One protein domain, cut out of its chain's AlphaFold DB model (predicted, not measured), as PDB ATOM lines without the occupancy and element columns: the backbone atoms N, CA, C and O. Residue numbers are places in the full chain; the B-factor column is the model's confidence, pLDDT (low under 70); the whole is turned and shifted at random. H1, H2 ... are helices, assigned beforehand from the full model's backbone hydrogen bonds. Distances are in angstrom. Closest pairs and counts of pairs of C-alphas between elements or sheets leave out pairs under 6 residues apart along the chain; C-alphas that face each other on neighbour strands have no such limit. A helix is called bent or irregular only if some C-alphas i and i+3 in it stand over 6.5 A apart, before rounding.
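What this domain is: This is residues 2 to 30 and 51 to 112 of the 113 residues of the protein "Putative small multi-drug export protein" of Cytobacillus oceanisediminis (UniProt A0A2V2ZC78). Two long helices, H1 and H4, run opposite ways; the short helical hairpin of H2 and H3 packs on the first part of H4, H3 also touching H1, and residues 98 to 112, of which 98 to 110 belong to H4, stick out. Look for 91 printed residues with four named helices, H1 to H4 in chain order, and no named strand: all helix, an up-and-down bundle in which each helix runs against the one before. It is only just loose, close to compact, with a radius of gyration of the C-alphas of 15.0 A, and spans 57 by 29 by 18 A.

How they stand to each other: Start with H1, residues 2 to 30: its residues 15 to 23 alone touch H3, residues 68 to 77, the same way at a shallow tilt of 21 degrees, closest at C-alphas 15 and 69, 5.8 A. H1 touches H4, residues 82 to 110, at C-alphas 19 and 82, 6.7 A, opposite ways at 25 degrees, a shallow tilt. H2, residues 51 to 65, is apart from H1 but touches H4 at C-alphas 60 and 92, 5.0 A, at a steep tilt of 38 degrees. In H1 and H3 each O i to N i+4 pair is within hydrogen-bond range; H2 has 7 of 11, H4 24 of 25.

Where its parts are: Find C-alpha 2 at (33.909, 0.699, 19.125); H1 runs 41.6 A from there. H2, 19.0 A, is only just irregular: C-alphas 60 and 63 are 6.9 A apart. H3 measures 14.0 A. H4 runs 41.1 A to C-alpha 110 at (26.194, 7.116, 42.192).

The domain as a whole: C-alphas 30 and 112 are farthest apart, 57.0 A. Residues 31 to 50 are not printed; C-alphas 30 and 51 are 20.2 A apart across the cut. The other links are tight. Residues 4 and 108 to 112 have pLDDT under 70.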
ATOM      1  N   ILE A   2      33.008   1.611  19.873       75.00
ATOM      2  CA  ILE A   2      33.909   0.699  19.125       75.00
ATOM      3  C   ILE A   2      34.616  -0.334  20.027       75.00
ATOM      4  O   ILE A   2      34.655  -1.514  19.699       75.00
ATOM      5  N   VAL A   3      35.099   0.083  21.205       73.94
ATOM      6  CA  VAL A   3      35.777  -0.814  22.164       73.94
ATOM      7  C   VAL A   3      34.850  -1.922  22.675       73.94
ATOM      8  O   VAL A   3      35.267  -3.067  22.781       73.94
ATOM      9  N   ALA A   4      33.575  -1.616  22.933       67.69
ATOM     10  CA  ALA A   4      32.610  -2.605  23.417       67.69
ATOM     11  C   ALA A   4      32.330  -3.686  22.362       67.69
ATOM     12  O   ALA A   4      32.296  -4.872  22.686       67.69
ATOM     13  N   VAL A   5      32.198  -3.285  21.093       76.06
ATOM     14  CA  VAL A   5      31.994  -4.215  19.974       76.06
ATOM     15  C   VAL A   5      33.227  -5.093  19.762       76.06
ATOM     16  O   VAL A   5      33.085  -6.304  19.621       76.06
ATOM     17  N   LEU A   6      34.434  -4.516  19.795       81.81
ATOM     18  CA  LEU A   6      35.685  -5.270  19.653       81.81
ATOM     19  C   LEU A   6      35.894  -6.266  20.801       81.81
ATOM     20  O   LEU A   6      36.224  -7.424  20.548       81.81
ATOM     21  N   SER A   7      35.651  -5.854  22.047       75.44
ATOM     22  CA  SER A   7      35.759  -6.735  23.215       75.44
ATOM     23  C   SER A   7      34.733  -7.866  23.178       75.44
ATOM     24  O   SER A   7      35.075  -9.015  23.461       75.44
ATOM     25  N   PHE A   8      33.489  -7.577  22.780       77.31
ATOM     26  CA  PHE A   8      32.459  -8.601  22.614       77.31
ATOM     27  C   PHE A   8      32.820  -9.580  21.494       77.31
ATOM     28  O   PHE A   8      32.774 -10.790  21.701       77.31
ATOM     29  N   ALA A   9      33.230  -9.070  20.329       84.06
ATOM     30  CA  ALA A   9      33.615  -9.890  19.186       84.06
ATOM     31  C   ALA A   9      34.820 -10.780  19.509       84.06
ATOM     32  O   ALA A   9      34.789 -11.972  19.214       84.06
ATOM     33  N   GLY A  10      35.847 -10.240  20.170       82.38
ATOM     34  CA  GLY A  10      37.009 -11.008  20.611       82.38
ATOM     35  C   GLY A  10      36.632 -12.102  21.610       82.38
ATOM     36  O   GLY A  10      37.011 -13.261  21.436       82.38
ATOM     37  N   ASN A  11      35.822 -11.773  22.622       83.44
ATOM     38  CA  ASN A  11      35.374 -12.756  23.607       83.44
ATOM     39  C   ASN A  11      34.525 -13.856  22.953       83.44
ATOM     40  O   ASN A  11      34.827 -15.042  23.103       83.44
ATOM     41  N   PHE A  12      33.539 -13.471  22.144       82.69
ATOM     42  CA  PHE A  12      32.693 -14.400  21.407       82.69
ATOM     43  C   PHE A  12      33.511 -15.304  20.482       82.69
ATOM     44  O   PHE A  12      33.307 -16.516  20.482       82.69
ATOM     45  N   LEU A  13      34.481 -14.745  19.750       89.12
ATOM     46  CA  LEU A  13      35.344 -15.505  18.850       89.12
ATOM     47  C   LEU A  13      36.144 -16.568  19.609       89.12
ATOM     48  O   LEU A  13      36.193 -17.708  19.160       89.12
ATOM     49  N   THR A  14      36.719 -16.241  20.772       86.94
ATOM     50  CA  THR A  14      37.473 -17.227  21.574       86.94
ATOM     51  C   THR A  14      36.590 -18.359  22.095       86.94
ATOM     52  O   THR A  14      36.976 -19.527  22.017       86.94
ATOM     53  N   VAL A  15      35.383 -18.042  22.577       83.00
ATOM     54  CA  VAL A  15      34.414 -19.043  23.045       83.00
ATOM     55  C   VAL A  15      33.946 -19.917  21.881       83.00
ATOM     56  O   VAL A  15      33.925 -21.141  21.996       83.00
ATOM     57  N   PHE A  16      33.622 -19.309  20.740       84.38
ATOM     58  CA  PHE A  16      33.209 -20.026  19.537       84.38
ATOM     59  C   PHE A  16      34.317 -20.948  19.017       84.38
ATOM     60  O   PHE A  16      34.064 -22.120  18.728       84.38
ATOM     61  N   LEU A  17      35.556 -20.452  18.954       89.06
ATOM     62  CA  LEU A  17      36.716 -21.231  18.535       89.06
ATOM     63  C   LEU A  17      36.929 -22.433  19.463       89.06
ATOM     64  O   LEU A  17      37.088 -23.545  18.970       89.06
ATOM     65  N   LEU A  18      36.844 -22.243  20.785       86.38
ATOM     66  CA  LEU A  18      36.894 -23.341  21.754       86.38
ATOM     67  C   LEU A  18      35.799 -24.377  21.514       86.38
ATOM     68  O   LEU A  18      36.088 -25.570  21.527       86.38
ATOM     69  N   ILE A  19      34.559 -23.943  21.272       85.12
ATOM     70  CA  ILE A  19      33.432 -24.842  20.994       85.12
ATOM     71  C   ILE A  19      33.729 -25.728  19.779       85.12
ATOM     72  O   ILE A  19      33.578 -26.950  19.844       85.12
ATOM     73  N   VAL A  20      34.208 -25.132  18.686       86.19
ATOM     74  CA  VAL A  20      34.548 -25.859  17.453       86.19
ATOM     75  C   VAL A  20      35.749 -26.787  17.655       86.19
ATOM     76  O   VAL A  20      35.729 -27.936  17.202       86.19
ATOM     77  N   LEU A  21      36.792 -26.322  18.344       85.75
ATOM     78  CA  LEU A  21      38.006 -27.102  18.586       85.75
ATOM     79  C   LEU A  21      37.715 -28.312  19.477       85.75
ATOM     80  O   LEU A  21      38.155 -29.425  19.187       85.75
ATOM     81  N   PHE A  22      36.928 -28.106  20.533       83.94
ATOM     82  CA  PHE A  22      36.539 -29.153  21.468       83.94
ATOM     83  C   PHE A  22      35.625 -30.187  20.809       83.94
ATOM     84  O   PHE A  22      35.791 -31.381  21.046       83.94
ATOM     85  N   GLU A  23      34.710 -29.761  19.932       83.00
ATOM     86  CA  GLU A  23      33.910 -30.673  19.110       83.00
ATOM     87  C   GLU A  23      34.807 -31.539  18.217       83.00
ATOM     88  O   GLU A  23      34.693 -32.766  18.246       83.00
ATOM     89  N   ARG A  24      35.741 -30.934  17.468       83.38
ATOM     90  CA  ARG A  24      36.699 -31.691  16.643       83.38
ATOM     91  C   ARG A  24      37.517 -32.669  17.478       83.38
ATOM     92  O   ARG A  24      37.692 -33.815  17.073       83.38
ATOM     93  N   PHE A  25      37.983 -32.238  18.646       83.31
ATOM     94  CA  PHE A  25      38.742 -33.081  19.559       83.31
ATOM     95  C   PHE A  25      37.911 -34.260  20.083       83.31
ATOM     96  O   PHE A  25      38.393 -35.393  20.098       83.31
ATOM     97  N   GLN A  26      36.647 -34.032  20.453       79.81
ATOM     98  CA  GLN A  26      35.733 -35.099  20.858       79.81
ATOM     99  C   GLN A  26      35.442 -36.067  19.711       79.81
ATOM    100  O   GLN A  26      35.501 -37.275  19.920       79.81
ATOM    101  N   LEU A  27      35.169 -35.570  18.501       80.94
ATOM    102  CA  LEU A  27      34.929 -36.405  17.321       80.94
ATOM    103  C   LEU A  27      36.157 -37.246  16.964       80.94
ATOM    104  O   LEU A  27      36.025 -38.429  16.669       80.94
ATOM    105  N   TRP A  28      37.356 -36.667  17.035       81.38
ATOM    106  CA  TRP A  28      38.612 -37.387  16.829       81.38
ATOM    107  C   TRP A  28      38.839 -38.462  17.899       81.38
ATOM    108  O   TRP A  28      39.188 -39.599  17.584       81.38
ATOM    109  N   ARG A  29      38.567 -38.142  19.170       78.56
ATOM    110  CA  ARG A  29      38.655 -39.098  20.283       78.56
ATOM    111  C   ARG A  29      37.630 -40.233  20.138       78.56
ATOM    112  O   ARG A  29      37.956 -41.377  20.440       78.56
ATOM    113  N   ARG A  30      36.423 -39.923  19.655       74.00
ATOM    114  CA  ARG A  30      35.360 -40.896  19.354       74.00
ATOM    115  C   ARG A  30      35.695 -41.798  18.177       74.00
ATOM    116  O   ARG A  30      35.329 -42.955  18.217       74.00
ATOM    117  N   ASN A  51      20.833 -31.093  28.730       87.25
ATOM    118  CA  ASN A  51      20.599 -30.038  27.738       87.25
ATOM    119  C   ASN A  51      19.429 -29.110  28.108       87.25
ATOM    120  O   ASN A  51      19.433 -27.952  27.700       87.25
ATOM    121  N   ARG A  52      18.424 -29.606  28.843       86.94
ATOM    122  CA  ARG A  52      17.237 -28.822  29.207       86.94
ATOM    123  C   ARG A  52      17.421 -27.988  30.477       86.94
ATOM    124  O   ARG A  52      16.841 -26.915  30.540       86.94
ATOM    125  N   TYR A  53      18.185 -28.465  31.461       87.75
ATOM    126  CA  TYR A  53      18.300 -27.803  32.771       87.75
ATOM    127  C   TYR A  53      19.742 -27.504  33.183       87.75
ATOM    128  O   TYR A  53      20.028 -26.414  33.669       87.75
ATOM    129  N   GLY A  54      20.665 -28.440  32.947       87.44
ATOM    130  CA  GLY A  54      22.063 -28.295  33.354       87.44
ATOM    131  C   GLY A  54      22.821 -27.262  32.523       87.44
ATOM    132  O   GLY A  54      23.430 -26.352  33.072       87.44
ATOM    133  N   LEU A  55      22.734 -27.360  31.196       90.00
ATOM    134  CA  LEU A  55      23.420 -26.456  30.276       90.00
ATOM    135  C   LEU A  55      22.955 -24.991  30.396       90.00
ATOM    136  O   LEU A  55      23.832 -24.136  30.469       90.00
ATOM    137  N   PRO A  56      21.645 -24.669  30.450       90.38
ATOM    138  CA  PRO A  56      21.194 -23.294  30.671       90.38
ATOM    139  C   PRO A  56      21.699 -22.719  31.995       90.38
ATOM    140  O   PRO A  56      22.249 -21.622  32.018       90.38
ATOM    141  N   GLY A  57      21.557 -23.476  33.088       90.19
ATOM    142  CA  GLY A  57      21.998 -23.038  34.411       90.19
ATOM    143  C   GLY A  57      23.506 -22.806  34.455       90.19
ATOM    144  O   GLY A  57      23.959 -21.764  34.922       90.19
ATOM    145  N   LEU A  58      24.281 -23.731  33.884       90.00
ATOM    146  CA  LEU A  58      25.730 -23.603  33.791       90.00
ATOM    147  C   LEU A  58      26.152 -22.451  32.877       90.00
ATOM    148  O   LEU A  58      27.121 -21.773  33.182       90.00
ATOM    149  N   ALA A  59      25.451 -22.208  31.770       89.31
ATOM    150  CA  ALA A  59      25.766 -21.097  30.881       89.31
ATOM    151  C   ALA A  59      25.510 -19.754  31.569       89.31
ATOM    152  O   ALA A  59      26.340 -18.860  31.457       89.31
ATOM    153  N   LEU A  60      24.404 -19.615  32.303       90.06
ATOM    154  CA  LEU A  60      24.055 -18.385  33.018       90.06
ATOM    155  C   LEU A  60      24.951 -18.139  34.238       90.06
ATOM    156  O   LEU A  60      25.395 -17.013  34.442       90.06
ATOM    157  N   ALA A  61      25.249 -19.173  35.026       89.06
ATOM    158  CA  ALA A  61      26.102 -19.062  36.212       89.06
ATOM    159  C   ALA A  61      27.606 -19.116  35.884       89.06
ATOM    160  O   ALA A  61      28.440 -18.632  36.648       89.06
ATOM    161  N   GLY A  62      27.952 -19.694  34.736       85.12
ATOM    162  CA  GLY A  62      29.312 -19.923  34.261       85.12
ATOM    163  C   GLY A  62      30.212 -18.693  34.316       85.12
ATOM    164  O   GLY A  62      31.261 -18.790  34.941       85.12
ATOM    165  N   PRO A  63      29.819 -17.542  33.737       83.12
ATOM    166  CA  PRO A  63      30.613 -16.314  33.734       83.12
ATOM    167  C   PRO A  63      31.120 -15.882  35.112       83.12
ATOM    168  O   PRO A  63      32.262 -15.447  35.202       83.12
ATOM    169  N   ILE A  64      30.311 -16.040  36.167       84.56
ATOM    170  CA  ILE A  64      30.719 -15.702  37.538       84.56
ATOM    171  C   ILE A  64      31.494 -16.848  38.185       84.56
ATOM    172  O   ILE A  64      32.537 -16.620  38.784       84.56
ATOM    173  N   LEU A  65      30.958 -18.069  38.130       84.88
ATOM    174  CA  LEU A  65      31.449 -19.153  38.983       84.88
ATOM    175  C   LEU A  65      32.776 -19.740  38.497       84.88
ATOM    176  O   LEU A  65      33.643 -20.065  39.298       84.88
ATOM    177  N   ILE A  66      32.905 -19.938  37.188       86.19
ATOM    178  CA  ILE A  66      33.975 -20.748  36.584       86.19
ATOM    179  C   ILE A  66      34.544 -20.121  35.306       86.19
ATOM    180  O   ILE A  66      35.507 -20.631  34.749       86.19
ATOM    181  N   GLY A  67      33.975 -19.019  34.824       85.56
ATOM    182  CA  GLY A  67      34.280 -18.418  33.532       85.56
ATOM    183  C   GLY A  67      33.499 -19.042  32.369       85.56
ATOM    184  O   GLY A  67      33.151 -20.228  32.356       85.56
ATOM    185  N   THR A  68      33.234 -18.227  31.345       84.94
ATOM    186  CA  THR A  68      32.475 -18.615  30.142       84.94
ATOM    187  C   THR A  68      33.126 -19.767  29.380       84.94
ATOM    188  O   THR A  68      32.443 -20.690  28.935       84.94
ATOM    189  N   HIS A  69      34.450 -19.752  29.246       84.75
ATOM    190  CA  HIS A  69      35.207 -20.765  28.504       84.75
ATOM    191  C   HIS A  69      35.113 -22.147  29.162       84.75
ATOM    192  O   HIS A  69      34.859 -23.144  28.482       84.75
ATOM    193  N   ILE A  70      35.248 -22.204  30.492       86.50
ATOM    194  CA  ILE A  70      35.161 -23.450  31.265       86.50
ATOM    195  C   ILE A  70      33.719 -23.965  31.277       86.50
ATOM    196  O   ILE A  70      33.495 -25.158  31.064       86.50
ATOM    197  N   ALA A  71      32.728 -23.082  31.428       88.12
ATOM    198  CA  ALA A  71      31.316 -23.452  31.346       88.12
ATOM    199  C   ALA A  71      30.955 -24.089  29.991       88.12
ATOM    200  O   ALA A  71      30.285 -25.125  29.952       88.12
ATOM    201  N   ALA A  72      31.452 -23.535  28.879       86.75
ATOM    202  CA  ALA A  72      31.257 -24.111  27.550       86.75
ATOM    203  C   ALA A  72      31.919 -25.496  27.415       86.75
ATOM    204  O   ALA A  72      31.299 -26.431  26.897       86.75
ATOM    205  N   ALA A  73      33.151 -25.647  27.916       86.75
ATOM    206  CA  ALA A  73      33.882 -26.913  27.891       86.75
ATOM    207  C   ALA A  73      33.175 -28.007  28.708       86.75
ATOM    208  O   ALA A  73      32.980 -29.115  28.205       86.75
ATOM    209  N   ILE A  74      32.723 -27.695  29.928       87.00
ATOM    210  CA  ILE A  74      31.959 -28.619  30.782       87.00
ATOM    211  C   ILE A  74      30.614 -28.957  30.135       87.00
ATOM    212  O   ILE A  74      30.242 -30.129  30.070       87.00
ATOM    213  N   GLY A  75      29.912 -27.956  29.598       88.25
ATOM    214  CA  GLY A  75      28.649 -28.145  28.891       88.25
ATOM    215  C   GLY A  75      28.771 -29.203  27.796       88.25
ATOM    216  O   GLY A  75      28.033 -30.192  27.807       88.25
ATOM    217  N   MET A  76      29.740 -29.039  26.891       86.19
ATOM    218  CA  MET A  76      30.007 -30.009  25.823       86.19
ATOM    219  C   MET A  76      30.592 -31.328  26.339       86.19
ATOM    220  O   MET A  76      30.298 -32.380  25.776       86.19
ATOM    221  N   GLY A  77      31.418 -31.301  27.388       83.69
ATOM    222  CA  GLY A  77      32.022 -32.492  27.992       83.69
ATOM    223  C   GLY A  77      30.986 -33.435  28.604       83.69
ATOM    224  O   GLY A  77      31.104 -34.651  28.478       83.69
ATOM    225  N   LEU A  78      29.913 -32.880  29.172       84.56
ATOM    226  CA  LEU A  78      28.769 -33.625  29.707       84.56
ATOM    227  C   LEU A  78      27.755 -34.043  28.626       84.56
ATOM    228  O   LEU A  78      26.712 -34.631  28.917       84.56
ATOM    229  N   GLY A  79      28.070 -33.793  27.353       81.12
ATOM    230  CA  GLY A  79      27.277 -34.243  26.213       81.12
ATOM    231  C   GLY A  79      26.220 -33.247  25.749       81.12
ATOM    232  O   GLY A  79      25.246 -33.657  25.104       81.12
ATOM    233  N   ALA A  80      26.385 -31.954  26.049       83.75
ATOM    234  CA  ALA A  80      25.598 -30.938  25.370       83.75
ATOM    235  C   ALA A  80      25.930 -30.885  23.878       83.75
ATOM    236  O   ALA A  80      27.078 -31.049  23.461       83.75
ATOM    237  N   LYS A  81      24.908 -30.632  23.060       82.38
ATOM    238  CA  LYS A  81      25.113 -30.406  21.627       82.38
ATOM    239  C   LYS A  81      25.713 -29.019  21.428       82.38
ATOM    240  O   LYS A  81      25.175 -28.055  21.961       82.38
ATOM    241  N   LYS A  82      26.719 -28.895  20.560       81.12
ATOM    242  CA  LYS A  82      27.334 -27.611  20.180       81.12
ATOM    243  C   LYS A  82      26.322 -26.511  19.861       81.12
ATOM    244  O   LYS A  82      26.496 -25.386  20.314       81.12
ATOM    245  N   GLN A  83      25.277 -26.820  19.087       82.94
ATOM    246  CA  GLN A  83      24.251 -25.834  18.718       82.94
ATOM    247  C   GLN A  83      23.560 -25.262  19.962       82.94
ATOM    248  O   GLN A  83      23.442 -24.050  20.103       82.94
ATOM    249  N   TRP A  84      23.187 -26.136  20.900       84.88
ATOM    250  CA  TRP A  84      22.578 -25.741  22.167       84.88
ATOM    251  C   TRP A  84      23.560 -25.006  23.076       84.88
ATOM    252  O   TRP A  84      23.183 -24.002  23.671       84.88
ATOM    253  N   THR A  85      24.817 -25.450  23.156       85.56
ATOM    254  CA  THR A  85      25.857 -24.753  23.928       85.56
ATOM    255  C   THR A  85      26.080 -23.348  23.386       85.56
ATOM    256  O   THR A  85      26.056 -22.398  24.153       85.56
ATOM    257  N   THR A  86      26.215 -23.193  22.071       84.81
ATOM    258  CA  THR A  86      26.418 -21.883  21.438       84.81
ATOM    259  C   THR A  86      25.234 -20.960  21.708       84.81
ATOM    260  O   THR A  86      25.431 -19.814  22.104       84.81
ATOM    261  N   PHE A  87      24.006 -21.465  21.568       89.44
ATOM    262  CA  PHE A  87      22.788 -20.701  21.832       89.44
ATOM    263  C   PHE A  87      22.716 -20.205  23.285       89.44
ATOM    264  O   PHE A  87      22.571 -19.008  23.521       89.44
ATOM    265  N   TRP A  88      22.904 -21.096  24.265       90.19
ATOM    266  CA  TRP A  88      22.844 -20.731  25.684       90.19
ATOM    267  C   TRP A  88      23.999 -19.842  26.135       90.19
ATOM    268  O   TRP A  88      23.783 -18.918  26.916       90.19
ATOM    269  N   MET A  89      25.209 -20.076  25.624       86.62
ATOM    270  CA  MET A  89      26.343 -19.190  25.880       86.62
ATOM    271  C   MET A  89      26.076 -17.796  25.308       86.62
ATOM    272  O   MET A  89      26.327 -16.813  25.990       86.62
ATOM    273  N   THR A  90      25.489 -17.693  24.112       85.88
ATOM    274  CA  THR A  90      25.115 -16.400  23.514       85.88
ATOM    275  C   THR A  90      24.082 -15.663  24.366       85.88
ATOM    276  O   THR A  90      24.266 -14.482  24.649       85.88
ATOM    277  N   ILE A  91      23.036 -16.357  24.834       89.31
ATOM    278  CA  ILE A  91      22.039 -15.784  25.756       89.31
ATOM    279  C   ILE A  91      22.706 -15.300  27.043       89.31
ATOM    280  O   ILE A  91      22.430 -14.195  27.494       89.31
ATOM    281  N   SER A  92      23.596 -16.110  27.618       87.56
ATOM    282  CA  SER A  92      24.327 -15.745  28.829       87.56
ATOM    283  C   SER A  92      25.171 -14.490  28.623       87.56
ATOM    284  O   SER A  92      25.043 -13.543  29.393       87.56
ATOM    285  N   LEU A  93      25.962 -14.430  27.548       84.25
ATOM    286  CA  LEU A  93      26.747 -13.240  27.222       84.25
ATOM    287  C   LEU A  93      25.858 -12.004  27.036       84.25
ATOM    288  O   LEU A  93      26.193 -10.943  27.555       84.25
ATOM    289  N   ALA A  94      24.732 -12.128  26.330       85.56
ATOM    290  CA  ALA A  94      23.802 -11.019  26.127       85.56
ATOM    291  C   ALA A  94      23.197 -10.531  27.454       85.56
ATOM    292  O   ALA A  94      23.164  -9.329  27.716       85.56
ATOM    293  N   LEU A  95      22.777 -11.463  28.312       89.19
ATOM    294  CA  LEU A  95      22.194 -11.172  29.617       89.19
ATOM    295  C   LEU A  95      23.212 -10.492  30.538       89.19
ATOM    296  O   LEU A  95      22.924  -9.432  31.088       89.19
ATOM    297  N   TRP A  96      24.424 -11.040  30.650       86.25
ATOM    298  CA  TRP A  96      25.493 -10.445  31.453       86.25
ATOM    299  C   TRP A  96      25.936  -9.090  30.918       86.25
ATOM    300  O   TRP A  96      26.103  -8.157  31.697       86.25
ATOM    301  N   SER A  97      26.068  -8.946  29.599       82.88
ATOM    302  CA  SER A  97      26.377  -7.656  28.985       82.88
ATOM    303  C   SER A  97      25.306  -6.613  29.307       82.88
ATOM    304  O   SER A  97      25.650  -5.468  29.583       82.88
ATOM    305  N   GLY A  98      24.024  -6.995  29.299       84.38
ATOM    306  CA  GLY A  98      22.920  -6.122  29.698       84.38
ATOM    307  C   GLY A  98      22.999  -5.720  31.171       84.38
ATOM    308  O   GLY A  98      22.936  -4.533  31.479       84.38
ATOM    309  N   ILE A  99      23.218  -6.685  32.071       86.81
ATOM    310  CA  ILE A  99      23.383  -6.428  33.512       86.81
ATOM    311  C   ILE A  99      24.539  -5.461  33.761       86.81
ATOM    312  O   ILE A  99      24.359  -4.469  34.461       86.81
ATOM    313  N   PHE A 100      25.711  -5.706  33.169       83.38
ATOM    314  CA  PHE A 100      26.868  -4.830  33.346       83.38
ATOM    315  C   PHE A 100      26.646  -3.447  32.737       83.38
ATOM    316  O   PHE A 100      27.074  -2.464  33.333       83.38
ATOM    317  N   ALA A 101      25.959  -3.339  31.597       83.25
ATOM    318  CA  ALA A 101      25.619  -2.046  31.009       83.25
ATOM    319  C   ALA A 101      24.703  -1.226  31.930       83.25
ATOM    320  O   ALA A 101      24.970  -0.050  32.171       83.25
ATOM    321  N   ILE A 102      23.672  -1.861  32.498       84.50
ATOM    322  CA  ILE A 102      22.748  -1.234  33.451       84.50
ATOM    323  C   ILE A 102      23.479  -0.852  34.743       84.50
ATOM    324  O   ILE A 102      23.393   0.291  35.185       84.50
ATOM    325  N   ALA A 103      24.243  -1.780  35.322       85.38
ATOM    326  CA  ALA A 103      25.019  -1.545  36.537       85.38
ATOM    327  C   ALA A 103      26.031  -0.409  36.355       85.38
ATOM    328  O   ALA A 103      26.229   0.391  37.260       85.38
ATOM    329  N   THR A 104      26.638  -0.312  35.173       83.06
ATOM    330  CA  THR A 104      27.558   0.771  34.822       83.06
ATOM    331  C   THR A 104      26.816   2.101  34.706       83.06
ATOM    332  O   THR A 104      27.272   3.093  35.259       83.06
ATOM    333  N   HIS A 105      25.655   2.130  34.040       79.12
ATOM    334  CA  HIS A 105      24.844   3.341  33.904       79.12
ATOM    335  C   HIS A 105      24.421   3.909  35.267       79.12
ATOM    336  O   HIS A 105      24.698   5.073  35.542       79.12
ATOM    337  N   TYR A 106      23.856   3.074  36.147       81.12
ATOM    338  CA  TYR A 106      23.474   3.488  37.503       81.12
ATOM    339  C   TYR A 106      24.678   3.723  38.424       81.12
ATOM    340  O   TYR A 106      24.660   4.623  39.259       81.12
ATOM    341  N   GLY A 107      25.756   2.952  38.266       74.94
ATOM    342  CA  GLY A 107      26.988   3.131  39.032       74.94
ATOM    343  C   GLY A 107      27.662   4.475  38.755       74.94
ATOM    344  O   GLY A 107      28.208   5.087  39.670       74.94
ATOM    345  N   PHE A 108      27.575   4.976  37.519       64.50
ATOM    346  CA  PHE A 108      28.078   6.304  37.173       64.50
ATOM    347  C   PHE A 108      27.245   7.443  37.763       64.50
ATOM    348  O   PHE A 108      27.823   8.486  38.058       64.50
ATOM    349  N   GLU A 109      25.939   7.269  37.970       62.69
ATOM    350  CA  GLU A 109      25.128   8.269  38.681       62.69
ATOM    351  C   GLU A 109      25.499   8.343  40.166       62.69
ATOM    352  O   GLU A 109      25.580   9.432  40.726       62.69
ATOM    353  N   LEU A 110      25.821   7.200  40.779       58.66
ATOM    354  CA  LEU A 110      26.194   7.116  42.192       58.66
ATOM    355  C   LEU A 110      27.594   7.682  42.497       58.66
ATOM    356  O   LEU A 110      27.853   8.078  43.624       58.66
ATOM    357  N   PHE A 111      28.497   7.708  41.509       59.56
ATOM    358  CA  PHE A 111      29.867   8.228  41.657       59.56
ATOM    359  C   PHE A 111      30.002   9.720  41.303       59.56
ATOM    360  O   PHE A 111      31.071  10.303  41.484       59.56
ATOM    361  N   LYS A 112      28.954  10.325  40.730       49.75
ATOM    362  CA  LYS A 112      28.923  11.739  40.323       49.75
ATOM    363  C   LYS A 112      28.068  12.621  41.244       49.75
ATOM    364  O   LYS A 112      28.033  13.829  41.008       49.75
TER     365      LYS A 112